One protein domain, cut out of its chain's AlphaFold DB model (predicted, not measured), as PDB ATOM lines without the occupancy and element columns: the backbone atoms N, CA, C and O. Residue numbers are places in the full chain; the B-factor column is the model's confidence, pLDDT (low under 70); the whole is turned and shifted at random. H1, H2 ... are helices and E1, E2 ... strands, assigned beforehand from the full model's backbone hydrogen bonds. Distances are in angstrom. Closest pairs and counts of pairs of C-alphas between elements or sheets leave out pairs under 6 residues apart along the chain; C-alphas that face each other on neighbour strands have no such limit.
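What this domain is: This is residues 6 to 103 of the 117 residues of an uncharacterized protein of Burkholderia contaminans (UniProt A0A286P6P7). A small sheet of four antiparallel strands has one long helix, H2, running across one of its faces, while a second long helix, H3, lies beyond the sheet toward one end of the long axis, after a link of ten residues. The sheet is a meander, each strand the antiparallel neighbour of the one before, in the order E1 E2 E3 E4, and the little helix H1 makes a corner with H2. The printed part has 98 residues, with named elements in the order E1 E2 E3 E4 H1 H2 H3, and its class is mixed, helices and strands. It is only just loose, close to compact, with a radius of gyration of the C-alphas of 15.5 A, and its outline is elongated, spanning 49 by 29 by 24 A.

Where its parts are: Find C-alpha 6 at (197.939, 234.774, 345.000), where E1, residues 6 to 9, begins. Read on to E2, residues 21 to 27, 19.9 A long, and E3, residues 33 to 39, 19.3 A long. E4 is residues 48 to 50, and H1 is residues 55 to 59. At C-alpha 63, (213.547, 228.592, 341.455), H2 begins and runs 22.6 A to residue 78. H3, residues 89 to 102, runs 20.2 A and ends at C-alpha 102, (224.518, 217.221, 334.887).

How they stand to each other: Begin at edge strand E1, which forms a hairpin with E2; look for N 6 and O 25, 2.9 A apart. E2 and E3 form a hairpin, with N 24 and O 36 at 2.9 A. E3 and E4, the other edge strand, form a hairpin too, with N 48 and O 35 at 2.8 A. H2 is on this sheet at a height of 8.2 A, giving two layers, a helix on one face of a sheet. It lies over E1, E2 and, only just, E3, where 3 of its C-alphas fall, and it runs across the strands, at 73 degrees to E1 on the local plane. The closest C-alphas of E1 and H2 are those of Ala 6 and Lys 75, 5.5 A apart. H1 is not on the sheet; it touches H2 only at the corner, closest at the C-alphas of Ser 57 and Val 64, 6.8 A. H3 is not on the sheet and is apart from H1 and, only just, from H2, at 8.4 A. In H1, H2 and H3 every O i to N i+4 pair is within hydrogen-bond range.

The domain as a whole: The two C-alphas farthest apart are those of Pro 16 and Arg 102, 49.0 A. The printed part has no cut, and the link from E1 to E2, 11 residues, is long. The mean pLDDT of the printed part is 83.1; look for values under 70 at residues 53 to 55, residue 57 and residues 84 to 87.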
ATOM      1  N   ALA A   6     197.682 234.946 343.581       90.50
ATOM      2  CA  ALA A   6     197.939 234.774 345.000       90.50
ATOM      3  C   ALA A   6     198.518 236.072 345.565       90.50
ATOM      4  O   ALA A   6     199.400 236.679 344.949       90.50
ATOM      5  N   SER A   7     198.034 236.504 346.727       90.94
ATOM      6  CA  SER A   7     198.399 237.774 347.343       90.94
ATOM      7  C   SER A   7     198.632 237.620 348.845       90.94
ATOM      8  O   SER A   7     197.770 237.154 349.580       90.94
ATOM      9  N   TYR A   8     199.778 238.096 349.322       90.44
ATOM     10  CA  TYR A   8     200.142 238.104 350.739       90.44
ATOM     11  C   TYR A   8     200.484 239.528 351.169       90.44
ATOM     12  O   TYR A   8     201.399 240.127 350.609       90.44
ATOM     13  N   LEU A   9     199.750 240.077 352.140       87.25
ATOM     14  CA  LEU A   9     200.099 241.359 352.756       87.25
ATOM     15  C   LEU A   9     201.387 241.176 353.561       87.25
ATOM     16  O   LEU A   9     201.447 240.281 354.405       87.25
ATOM     17  N   THR A  10     202.406 241.984 353.281       85.81
ATOM     18  CA  THR A  10     203.710 241.851 353.933       85.81
ATOM     19  C   THR A  10     203.673 242.339 355.383       85.81
ATOM     20  O   THR A  10     202.666 242.857 355.865       85.81
ATOM     21  N   ASP A  11     204.760 242.116 356.126       85.62
ATOM     22  CA  ASP A  11     204.824 242.429 357.562       85.62
ATOM     23  C   ASP A  11     204.920 243.931 357.873       85.62
ATOM     24  O   ASP A  11     204.915 244.324 359.035       85.62
ATOM     25  N   ASP A  12     204.910 244.788 356.857       84.06
ATOM     26  CA  ASP A  12     204.877 246.250 356.939       84.06
ATOM     27  C   ASP A  12     203.509 246.815 357.370       84.06
ATOM     28  O   ASP A  12     203.184 247.972 357.123       84.06
ATOM     29  N   ARG A  13     202.714 246.014 358.085       76.50
ATOM     30  CA  ARG A  13     201.377 246.358 358.603       76.50
ATOM     31  C   ARG A  13     201.386 247.529 359.584       76.50
ATOM     32  O   ARG A  13     200.336 248.126 359.809       76.50
ATOM     33  N   ASP A  14     202.547 247.825 360.161       85.81
ATOM     34  CA  ASP A  14     202.752 248.950 361.073       85.81
ATOM     35  C   ASP A  14     202.949 250.286 360.331       85.81
ATOM     36  O   ASP A  14     202.899 251.348 360.954       85.81
ATOM     37  N   LEU A  15     203.165 250.256 359.008       87.62
ATOM     38  CA  LEU A  15     203.227 251.456 358.175       87.62
ATOM     39  C   LEU A  15     201.822 251.995 357.854       87.62
ATOM     40  O   LEU A  15     200.841 251.236 357.900       87.62
ATOM     41  N   PRO A  16     201.706 253.288 357.488       90.44
ATOM     42  CA  PRO A  16     200.483 253.844 356.914       90.44
ATOM     43  C   PRO A  16     199.958 252.998 355.744       90.44
ATOM     44  O   PRO A  16     200.733 252.388 355.010       90.44
ATOM     45  N   GLU A  17     198.637 252.945 355.558       86.88
ATOM     46  CA  GLU A  17     197.999 252.044 354.584       86.88
ATOM     47  C   GLU A  17     198.490 252.263 353.142       86.88
ATOM     48  O   GLU A  17     198.577 251.320 352.356       86.88
ATOM     49  N   GLU A  18     198.832 253.501 352.809       87.31
ATOM     50  CA  GLU A  18     199.389 253.926 351.530       87.31
ATOM     51  C   GLU A  18     200.821 253.430 351.275       87.31
ATOM     52  O   GLU A  18     201.241 253.345 350.120       87.31
ATOM     53  N   GLU A  19     201.551 253.079 352.333       87.31
ATOM     54  CA  GLU A  19     202.914 252.550 352.275       87.31
ATOM     55  C   GLU A  19     202.946 251.020 352.357       87.31
ATOM     56  O   GLU A  19     203.942 250.416 351.965       87.31
ATOM     57  N   GLN A  20     201.853 250.395 352.806       90.19
ATOM     58  CA  GLN A  20     201.746 248.943 352.925       90.19
ATOM     59  C   GLN A  20     201.854 248.249 351.565       90.19
ATOM     60  O   GLN A  20     201.233 248.642 350.567       90.19
ATOM     61  N   GLN A  21     202.586 247.145 351.554       91.19
ATOM     62  CA  GLN A  21     202.880 246.352 350.380       91.19
ATOM     63  C   GLN A  21     202.295 244.948 350.488       91.19
ATOM     64  O   GLN A  21     201.866 244.455 351.532       91.19
ATOM     65  N   ARG A  22     202.233 244.289 349.340       91.44
ATOM     66  CA  ARG A  22     201.845 242.894 349.217       91.44
ATOM     67  C   ARG A  22     202.750 242.195 348.222       91.44
ATOM     68  O   ARG A  22     203.077 242.744 347.167       91.44
ATOM     69  N   LEU A  23     203.103 240.960 348.543       92.75
ATOM     70  CA  LEU A  23     203.684 240.028 347.595       92.75
ATOM     71  C   LEU A  23     202.563 239.460 346.732       92.75
ATOM     72  O   LEU A  23     201.542 239.002 347.248       92.75
ATOM     73  N   VAL A  24     202.766 239.461 345.422       93.06
ATOM     74  CA  VAL A  24     201.808 238.914 344.468       93.06
ATOM     75  C   VAL A  24     202.518 237.940 343.545       93.06
ATOM     76  O   VAL A  24     203.546 238.279 342.952       93.06
ATOM     77  N   ILE A  25     201.943 236.747 343.404       93.69
ATOM     78  CA  ILE A  25     202.408 235.717 342.476       93.69
ATOM     79  C   ILE A  25     201.235 235.276 341.605       93.69
ATOM     80  O   ILE A  25     200.144 235.008 342.110       93.69
ATOM     81  N   PHE A  26     201.445 235.197 340.296       91.19
ATOM     82  CA  PHE A  26     200.433 234.704 339.363       91.19
ATOM     83  C   PHE A  26     201.071 234.048 338.139       91.19
ATOM     84  O   PHE A  26     202.225 234.315 337.799       91.19
ATOM     85  N   PHE A  27     200.288 233.210 337.461       88.44
ATOM     86  CA  PHE A  27     200.648 232.651 336.162       88.44
ATOM     87  C   PHE A  27     200.069 233.527 335.047       88.44
ATOM     88  O   PHE A  27     198.875 233.858 335.043       88.44
ATOM     89  N   GLY A  28     200.934 233.942 334.122       84.69
ATOM     90  CA  GLY A  28     200.522 234.644 332.909       84.69
ATOM     91  C   GLY A  28     199.878 233.691 331.902       84.69
ATOM     92  O   GLY A  28     199.973 232.475 332.027       84.69
ATOM     93  N   GLY A  29     199.262 234.235 330.850       81.81
ATOM     94  CA  GLY A  29     198.653 233.423 329.782       81.81
ATOM     95  C   GLY A  29     199.649 232.597 328.950       81.81
ATOM     96  O   GLY A  29     199.235 231.845 328.077       81.81
ATOM     97  N   ASN A  30     200.949 232.765 329.194       84.75
ATOM     98  CA  ASN A  30     202.047 231.999 328.612       84.75
ATOM     99  C   ASN A  30     202.615 230.937 329.572       84.75
ATOM    100  O   ASN A  30     203.713 230.449 329.326       84.75
ATOM    101  N   ASP A  31     201.920 230.643 330.675       82.38
ATOM    102  CA  ASP A  31     202.338 229.734 331.753       82.38
ATOM    103  C   ASP A  31     203.643 230.129 332.467       82.38
ATOM    104  O   ASP A  31     204.162 229.376 333.292       82.38
ATOM    105  N   ASP A  32     204.163 231.334 332.208       88.94
ATOM    106  CA  ASP A  32     205.266 231.900 332.975       88.94
ATOM    107  C   ASP A  32     204.771 232.405 334.328       88.94
ATOM    108  O   ASP A  32     203.631 232.861 334.484       88.94
ATOM    109  N   LEU A  33     205.672 232.371 335.304       90.12
ATOM    110  CA  LEU A  33     205.391 232.824 336.654       90.12
ATOM    111  C   LEU A  33     205.832 234.281 336.806       90.12
ATOM    112  O   LEU A  33     206.946 234.654 336.442       90.12
ATOM    113  N   TYR A  34     204.947 235.110 337.344       91.50
ATOM    114  CA  TYR A  34     205.193 236.525 337.589       91.50
ATOM    115  C   TYR A  34     205.196 236.777 339.093       91.50
ATOM    116  O   TYR A  34     204.239 236.419 339.779       91.50
ATOM    117  N   VAL A  35     206.264 237.402 339.596       92.12
ATOM    118  CA  VAL A  35     206.417 237.783 341.010       92.12
ATOM    119  C   VAL A  35     206.583 239.289 341.110       92.12
ATOM    120  O   VAL A  35     207.384 239.877 340.386       92.12
ATOM    121  N   GLN A  36     205.859 239.923 342.020       92.75
ATOM    122  CA  GLN A  36     205.928 241.367 342.222       92.75
ATOM    123  C   GLN A  36     205.639 241.749 343.667       92.75
ATOM    124  O   GLN A  36     204.865 241.085 344.360       92.75
ATOM    125  N   VAL A  37     206.210 242.876 344.072       91.00
ATOM    126  CA  VAL A  37     205.788 243.612 345.259       91.00
ATOM    127  C   VAL A  37     204.934 244.777 344.771       91.00
ATOM    128  O   VAL A  37     205.366 245.552 343.919       91.00
ATOM    129  N   ALA A  38     203.701 244.865 345.255       90.75
ATOM    130  CA  ALA A  38     202.737 245.886 344.857       90.75
ATOM    131  C   ALA A  38     202.188 246.606 346.094       90.75
ATOM    132  O   ALA A  38     202.217 246.029 347.181       90.75
ATOM    133  N   PRO A  39     201.638 247.824 345.966       90.44
ATOM    134  CA  PRO A  39     200.900 248.433 347.065       90.44
ATOM    135  C   PRO A  39     199.706 247.555 347.459       90.44
ATOM    136  O   PRO A  39     199.084 246.913 346.599       90.44
ATOM    137  N   LYS A  40     199.343 247.566 348.745       87.69
ATOM    138  CA  LYS A  40     198.236 246.782 349.315       87.69
ATOM    139  C   LYS A  40     196.947 246.887 348.495       87.69
ATOM    140  O   LYS A  40     196.368 245.869 348.133       87.69
ATOM    141  N   ASN A  41     196.547 248.112 348.152       83.50
ATOM    142  CA  ASN A  41     195.337 248.409 347.376       83.50
ATOM    143  C   ASN A  41     195.655 248.873 345.936       83.50
ATOM    144  O   ASN A  41     194.824 249.502 345.281       83.50
ATOM    145  N   GLY A  42     196.878 248.619 345.456       79.06
ATOM    146  CA  GLY A  42     197.396 249.147 344.194       79.06
ATOM    147  C   GLY A  42     197.425 248.147 343.039       79.06
ATOM    148  O   GLY A  42     197.225 246.936 343.193       79.06
ATOM    149  N   SER A  43     197.713 248.691 341.858       80.44
ATOM    150  CA  SER A  43     197.906 247.928 340.631       80.44
ATOM    151  C   SER A  43     199.244 247.188 340.611       80.44
ATOM    152  O   SER A  43     200.224 247.538 341.268       80.44
ATOM    153  N   THR A  44     199.266 246.135 339.810       80.44
ATOM    154  CA  THR A  44     200.374 245.204 339.628       80.44
ATOM    155  C   THR A  44     201.123 245.553 338.345       80.44
ATOM    156  O   THR A  44     200.823 245.010 337.283       80.44
ATOM    157  N   LEU A  45     202.007 246.551 338.418       73.00
ATOM    158  CA  LEU A  45     202.644 247.151 337.233       73.00
ATOM    159  C   LEU A  45     204.117 246.764 337.053       73.00
ATOM    160  O   LEU A  45     204.642 246.864 335.945       73.00
ATOM    161  N   HIS A  46     204.785 246.326 338.122       77.69
ATOM    162  CA  HIS A  46     206.221 246.060 338.131       77.69
ATOM    163  C   HIS A  46     206.499 244.692 338.745       77.69
ATOM    164  O   HIS A  46     206.506 244.541 339.962       77.69
ATOM    165  N   GLY A  47     206.726 243.697 337.889       82.75
ATOM    166  CA  GLY A  47     207.009 242.328 338.301       82.75
ATOM    167  C   GLY A  47     208.141 241.701 337.503       82.75
ATOM    168  O   GLY A  47     208.428 242.095 336.372       82.75
ATOM    169  N   VAL A  48     208.773 240.701 338.105       86.81
ATOM    170  CA  VAL A  48     209.761 239.843 337.460       86.81
ATOM    171  C   VAL A  48     209.024 238.694 336.783       86.81
ATOM    172  O   VAL A  48     208.275 237.966 337.435       86.81
ATOM    173  N   ARG A  49     209.247 238.524 335.477       88.44
ATOM    174  CA  ARG A  49     208.805 237.339 334.734       88.44
ATOM    175  C   ARG A  49     209.862 236.248 334.847       88.44
ATOM    176  O   ARG A  49     211.010 236.463 334.463       88.44
ATOM    177  N   LEU A  50     209.451 235.066 335.280       86.31
ATOM    178  CA  LEU A  50     210.280 233.873 335.323       86.31
ATOM    179  C   LEU A  50     209.769 232.873 334.300       86.31
ATOM    180  O   LEU A  50     208.682 232.311 334.439       86.31
ATOM    181  N   SER A  51     210.571 232.677 333.256       81.50
ATOM    182  CA  SER A  51     210.199 231.771 332.180       81.50
ATOM    183  C   SER A  51     210.404 230.315 332.576       81.50
ATOM    184  O   SER A  51     211.516 229.923 332.934       81.50
ATOM    185  N   THR A  52     209.343 229.513 332.478       72.50
ATOM    186  CA  THR A  52     209.312 228.113 332.950       72.50
ATOM    187  C   THR A  52     210.125 227.154 332.075       72.50
ATOM    188  O   THR A  52     210.556 226.099 332.538       72.50
ATOM    189  N   SER A  53     210.397 227.534 330.827       69.75
ATOM    190  CA  SER A  53     211.152 226.743 329.842       69.75
ATOM    191  C   SER A  53     212.481 227.381 329.410       69.75
ATOM    192  O   SER A  53     213.172 226.838 328.549       69.75
ATOM    193  N   GLY A  54     212.842 228.535 329.985       68.94
ATOM    194  CA  GLY A  54     213.962 229.370 329.535       68.94
ATOM    195  C   GLY A  54     215.048 229.582 330.592       68.94
ATOM    196  O   GLY A  54     215.399 228.675 331.344       68.94
ATOM    197  N   GLY A  55     215.582 230.806 330.653       68.38
ATOM    198  CA  GLY A  55     216.751 231.146 331.471       68.38
ATOM    199  C   GLY A  55     216.626 230.800 332.959       68.38
ATOM    200  O   GLY A  55     217.589 230.321 333.539       68.38
ATOM    201  N   ALA A  56     215.452 230.953 333.584       70.12
ATOM    202  CA  ALA A  56     215.294 230.606 335.000       70.12
ATOM    203  C   ALA A  56     215.526 229.105 335.250       70.12
ATOM    204  O   ALA A  56     216.320 228.748 336.114       70.12
ATOM    205  N   SER A  57     214.919 228.232 334.444       68.44
ATOM    206  CA  SER A  57     215.068 226.773 334.565       68.44
ATOM    207  C   SER A  57     216.475 226.274 334.223       68.44
ATOM    208  O   SER A  57     216.892 225.230 334.719       68.44
ATOM    209  N   MET A  58     217.214 227.014 333.390       70.06
ATOM    210  CA  MET A  58     218.590 226.675 333.014       70.06
ATOM    211  C   MET A  58     219.637 227.230 333.986       70.06
ATOM    212  O   MET A  58     220.614 226.539 334.250       70.06
ATOM    213  N   HIS A  59     219.458 228.445 334.510       72.50
ATOM    214  CA  HIS A  59     220.466 229.141 335.322       72.50
ATOM    215  C   HIS A  59     220.215 229.036 336.826       72.50
ATOM    216  O   HIS A  59     221.168 229.001 337.593       72.50
ATOM    217  N   CYS A  60     218.953 228.951 337.255       74.94
ATOM    218  CA  CYS A  60     218.576 228.749 338.655       74.94
ATOM    219  C   CYS A  60     217.511 227.640 338.776       74.94
ATOM    220  O   CYS A  60     216.333 227.907 339.044       74.94
ATOM    221  N   PRO A  61     217.906 226.378 338.543       73.75
ATOM    222  CA  PRO A  61     217.026 225.223 338.703       73.75
ATOM    223  C   PRO A  61     216.456 225.168 340.120       73.75
ATOM    224  O   PRO A  61     217.145 225.488 341.087       73.75
ATOM    225  N   GLY A  62     215.189 224.783 340.241       78.75
ATOM    226  CA  GLY A  62     214.454 224.818 341.505       78.75
ATOM    227  C   GLY A  62     213.781 226.162 341.820       78.75
ATOM    228  O   GLY A  62     212.804 226.170 342.566       78.75
ATOM    229  N   LEU A  63     214.183 227.287 341.204       82.50
ATOM    230  CA  LEU A  63     213.547 228.592 341.455       82.50
ATOM    231  C   LEU A  63     212.067 228.612 341.051       82.50
ATOM    232  O   LEU A  63     211.207 229.026 341.826       82.50
ATOM    233  N   VAL A  64     211.767 228.161 339.829       85.38
ATOM    234  CA  VAL A  64     210.392 228.102 339.314       85.38
ATOM    235  C   VAL A  64     209.526 227.138 340.147       85.38
ATOM    236  O   VAL A  64     208.457 227.567 340.585       85.38
ATOM    237  N   PRO A  65     209.961 225.891 340.438       84.38
ATOM    238  CA  PRO A  65     209.258 225.005 341.370       84.38
ATOM    239  C   PRO A  65     208.994 225.629 342.747       84.38
ATOM    240  O   PRO A  65     207.852 225.606 343.204       84.38
ATOM    241  N   ALA A  66     210.002 226.251 343.370       85.69
ATOM    242  CA  ALA A  66     209.876 226.856 344.697       85.69
ATOM    243  C   ALA A  66     208.876 228.023 344.722       85.69
ATOM    244  O   ALA A  66     208.109 228.177 345.670       85.69
ATOM    245  N   LEU A  67     208.836 228.838 343.666       89.25
ATOM    246  CA  LEU A  67     207.860 229.924 343.559       89.25
ATOM    247  C   LEU A  67     206.454 229.425 343.226       89.25
ATOM    248  O   LEU A  67     205.476 230.006 343.695       89.25
ATOM    249  N   ALA A  68     206.330 228.332 342.472       88.00
ATOM    250  CA  ALA A  68     205.049 227.662 342.285       88.00
ATOM    251  C   ALA A  68     204.528 227.071 343.610       88.00
ATOM    252  O   ALA A  68     203.328 227.124 343.876       88.00
ATOM    253  N   ASP A  69     205.420 226.557 344.461       88.62
ATOM    254  CA  ASP A  69     205.106 226.136 345.829       88.62
ATOM    255  C   ASP A  69     204.681 227.312 346.713       88.62
ATOM    256  O   ASP A  69     203.663 227.219 347.399       88.62
ATOM    257  N   ALA A  70     205.384 228.446 346.644       89.56
ATOM    258  CA  ALA A  70     204.990 229.666 347.346       89.56
ATOM    259  C   ALA A  70     203.597 230.152 346.906       89.56
ATOM    260  O   ALA A  70     202.752 230.447 347.750       89.56
ATOM    261  N   TYR A  71     203.319 230.155 345.597       91.19
ATOM    262  CA  TYR A  71     201.992 230.454 345.054       91.19
ATOM    263  C   TYR A  71     200.918 229.529 345.643       91.19
ATOM    264  O   TYR A  71     199.890 230.006 346.127       91.19
ATOM    265  N   ARG A  72     201.160 228.210 345.646       89.38
ATOM    266  CA  ARG A  72     200.234 227.227 346.228       89.38
ATOM    267  C   ARG A  72     200.007 227.490 347.716       89.38
ATOM    268  O   ARG A  72     198.860 227.493 348.151       89.38
ATOM    269  N   ALA A  73     201.073 227.758 348.473       89.25
ATOM    270  CA  ALA A  73     201.011 228.084 349.897       89.25
ATOM    271  C   ALA A  73     200.137 229.314 350.170       89.25
ATOM    272  O   ALA A  73     199.271 229.274 351.044       89.25
ATOM    273  N   MET A  74     200.315 230.378 349.385       90.38
ATOM    274  CA  MET A  74     199.518 231.600 349.490       90.38
ATOM    275  C   MET A  74     198.040 231.345 349.157       90.38
ATOM    276  O   MET A  74     197.171 231.743 349.927       90.38
ATOM    277  N   LYS A  75     197.742 230.619 348.069       90.50
ATOM    278  CA  LYS A  75     196.362 230.252 347.704       90.50
ATOM    279  C   LYS A  75     195.675 229.411 348.776       90.50
ATOM    280  O   LYS A  75     194.539 229.701 349.135       90.50
ATOM    281  N   ALA A  76     196.362 228.409 349.322       87.56
ATOM    282  CA  ALA A  76     195.796 227.588 350.384       87.56
ATOM    283  C   ALA A  76     195.506 228.419 351.643       87.56
ATOM    284  O   ALA A  76     194.444 228.265 352.239       87.56
ATOM    285  N   ALA A  77     196.396 229.351 352.009       87.00
ATOM    286  CA  ALA A  77     196.167 230.259 353.129       87.00
ATOM    287  C   ALA A  77     194.949 231.176 352.909       87.00
ATOM    288  O   ALA A  77     194.150 231.340 353.831       87.00
ATOM    289  N   GLU A  78     194.767 231.724 351.701       86.94
ATOM    290  CA  GLU A  78     193.568 232.499 351.324       86.94
ATOM    291  C   GLU A  78     192.279 231.673 351.447       86.94
ATOM    292  O   GLU A  78     191.232 232.193 351.831       86.94
ATOM    293  N   GLU A  79     192.359 230.377 351.148       87.88
ATOM    294  CA  GLU A  79     191.246 229.427 351.230       87.88
ATOM    295  C   GLU A  79     191.066 228.832 352.642       87.88
ATOM    296  O   GLU A  79     190.135 228.061 352.879       87.88
ATOM    297  N   GLY A  80     191.933 229.184 353.601       84.19
ATOM    298  CA  GLY A  80     191.921 228.640 354.963       84.19
ATOM    299  C   GLY A  80     192.330 227.164 355.051       84.19
ATOM    300  O   GLY A  80     192.030 226.493 356.040       84.19
ATOM    301  N   VAL A  81     193.006 226.646 354.024       87.00
ATOM    302  CA  VAL A  81     193.464 225.259 353.918       87.00
ATOM    303  C   VAL A  81     194.935 225.169 354.312       87.00
ATOM    304  O   VAL A  81     195.774 225.959 353.882       87.00
ATOM    305  N   LYS A  82     195.277 224.164 355.122       75.75
ATOM    306  CA  LYS A  82     196.675 223.828 355.390       75.75
ATOM    307  C   LYS A  82     197.217 222.967 354.250       75.75
ATOM    308  O   LYS A  82     196.634 221.938 353.927       75.75
ATOM    309  N   LEU A  83     198.339 223.380 353.668       75.00
ATOM    310  CA  LEU A  83     199.061 222.579 352.683       75.00
ATOM    311  C   LEU A  83     199.931 221.535 353.384       75.00
ATOM    312  O   LEU A  83     200.831 221.884 354.149       75.00
ATOM    313  N   ASP A  84     199.675 220.267 353.079       65.12
ATOM    314  CA  ASP A  84     200.566 219.157 353.395       65.12
ATOM    315  C   ASP A  84     201.347 218.794 352.116       65.12
ATOM    316  O   ASP A  84     200.752 218.664 351.048       65.12
ATOM    317  N   GLY A  85     202.675 218.647 352.203       66.81
ATOM    318  CA  GLY A  85     203.497 218.157 351.083       66.81
ATOM    319  C   GLY A  85     204.191 219.207 350.204       66.81
ATOM    320  O   GLY A  85     204.415 218.942 349.026       66.81
ATOM    321  N   LEU A  86     204.557 220.377 350.744       69.25
ATOM    322  CA  LEU A  86     205.579 221.217 350.097       69.25
ATOM    323  C   LEU A  86     206.921 220.473 350.078       69.25
ATOM    324  O   LEU A  86     207.231 219.770 351.046       69.25
ATOM    325  N   ALA A  87     207.709 220.654 349.012       69.62
ATOM    326  CA  ALA A  87     209.026 220.038 348.909       69.62
ATOM    327  C   ALA A  87     209.874 220.413 350.132       69.62
ATOM    328  O   ALA A  87     210.046 221.585 350.484       69.62
ATOM    329  N   SER A  88     210.391 219.396 350.805       76.69
ATOM    330  CA  SER A  88     211.319 219.569 351.906       76.69
ATOM    331  C   SER A  88     212.619 220.205 351.411       76.69
ATOM    332  O   SER A  88     213.004 220.102 350.244       76.69
ATOM    333  N   ARG A  89     213.357 220.826 352.335       72.62
ATOM    334  CA  ARG A  89     214.699 221.345 352.042       72.62
ATOM    335  C   ARG A  89     215.620 220.268 351.456       72.62
ATOM    336  O   ARG A  89     216.430 220.569 350.587       72.62
ATOM    337  N   GLU A  90     215.473 219.023 351.908       80.00
ATOM    338  CA  GLU A  90     216.257 217.888 351.415       80.00
ATOM    339  C   GLU A  90     215.965 217.567 349.944       80.00
ATOM    340  O   GLU A  90     216.896 217.294 349.185       80.00
ATOM    341  N   GLU A  91     214.697 217.637 349.529       75.69
ATOM    342  CA  GLU A  91     214.282 217.421 348.138       75.69
ATOM    343  C   GLU A  91     214.822 218.520 347.215       75.69
ATOM    344  O   GLU A  91     215.382 218.210 346.162       75.69
ATOM    345  N   LEU A  92     214.764 219.785 347.645       75.25
ATOM    346  CA  LEU A  92     215.347 220.908 346.898       75.25
ATOM    347  C   LEU A  92     216.874 220.765 346.752       75.25
ATOM    348  O   LEU A  92     217.427 220.950 345.667       75.25
ATOM    349  N   ASP A  93     217.568 220.363 347.822       77.56
ATOM    350  CA  ASP A  93     219.015 220.122 347.790       77.56
ATOM    351  C   ASP A  93     219.391 218.917 346.906       77.56
ATOM    352  O   ASP A  93     220.497 218.857 346.353       77.56
ATOM    353  N   ALA A  94     218.512 217.918 346.789       80.31
ATOM    354  CA  ALA A  94     218.704 216.784 345.889       80.31
ATOM    355  C   ALA A  94     218.570 217.206 344.417       80.31
ATOM    356  O   ALA A  94     219.431 216.846 343.609       80.31
ATOM    357  N   GLU A  95     217.563 218.017 344.081       77.88
ATOM    358  CA  GLU A  95     217.379 218.577 342.735       77.88
ATOM    359  C   GLU A  95     218.587 219.428 342.318       77.88
ATOM    360  O   GLU A  95     219.165 219.219 341.247       77.88
ATOM    361  N   LEU A  96     219.049 220.316 343.205       76.31
ATOM    362  CA  LEU A  96     220.205 221.171 342.941       76.31
ATOM    363  C   LEU A  96     221.485 220.355 342.700       76.31
ATOM    364  O   LEU A  96     222.272 220.661 341.801       76.31
ATOM    365  N   ARG A  97     221.703 219.287 343.479       81.69
ATOM    366  CA  ARG A  97     222.844 218.375 343.284       81.69
ATOM    367  C   ARG A  97     222.755 217.607 341.968       81.69
ATOM    368  O   ARG A  97     223.773 217.476 341.283       81.69
ATOM    369  N   ALA A  98     221.568 217.127 341.603       84.19
ATOM    370  CA  ALA A  98     221.350 216.445 340.330       84.19
ATOM    371  C   ALA A  98     221.655 217.374 339.146       84.19
ATOM    372  O   ALA A  98     222.333 216.965 338.201       84.19
ATOM    373  N   TRP A  99     221.243 218.641 339.231       82.25
ATOM    374  CA  TRP A  99     221.573 219.636 338.216       82.25
ATOM    375  C   TRP A  99     223.078 219.911 338.127       82.25
ATOM    376  O   TRP A  99     223.641 219.809 337.040       82.25
ATOM    377  N   ARG A 100     223.756 220.158 339.259       81.31
ATOM    378  CA  ARG A 100     225.217 220.392 339.287       81.31
ATOM    379  C   ARG A 100     226.010 219.221 338.710       81.31
ATOM    380  O   ARG A 100     227.021 219.421 338.054       81.31
ATOM    381  N   THR A 101     225.533 217.996 338.927       85.50
ATOM    382  CA  THR A 101     226.142 216.788 338.349       85.50
ATOM    383  C   THR A 101     225.977 216.743 336.829       85.50
ATOM    384  O   THR A 101     226.866 216.281 336.120       85.50
ATOM    385  N   ARG A 102     224.833 217.208 336.319       82.81
ATOM    386  CA  ARG A 102     224.518 217.221 334.887       82.81
ATOM    387  C   ARG A 102     225.228 218.345 334.126       82.81
ATOM    388  O   ARG A 102     225.495 218.172 332.940       82.81
ATOM    389  N   PHE A 103     225.516 219.461 334.789       79.38
ATOM    390  CA  PHE A 103     226.128 220.650 334.195       79.38
ATOM    391  C   PHE A 103     227.344 221.112 335.020       79.38
ATOM    392  O   PHE A 103     227.277 222.149 335.676       79.38
TER     393      PHE A 103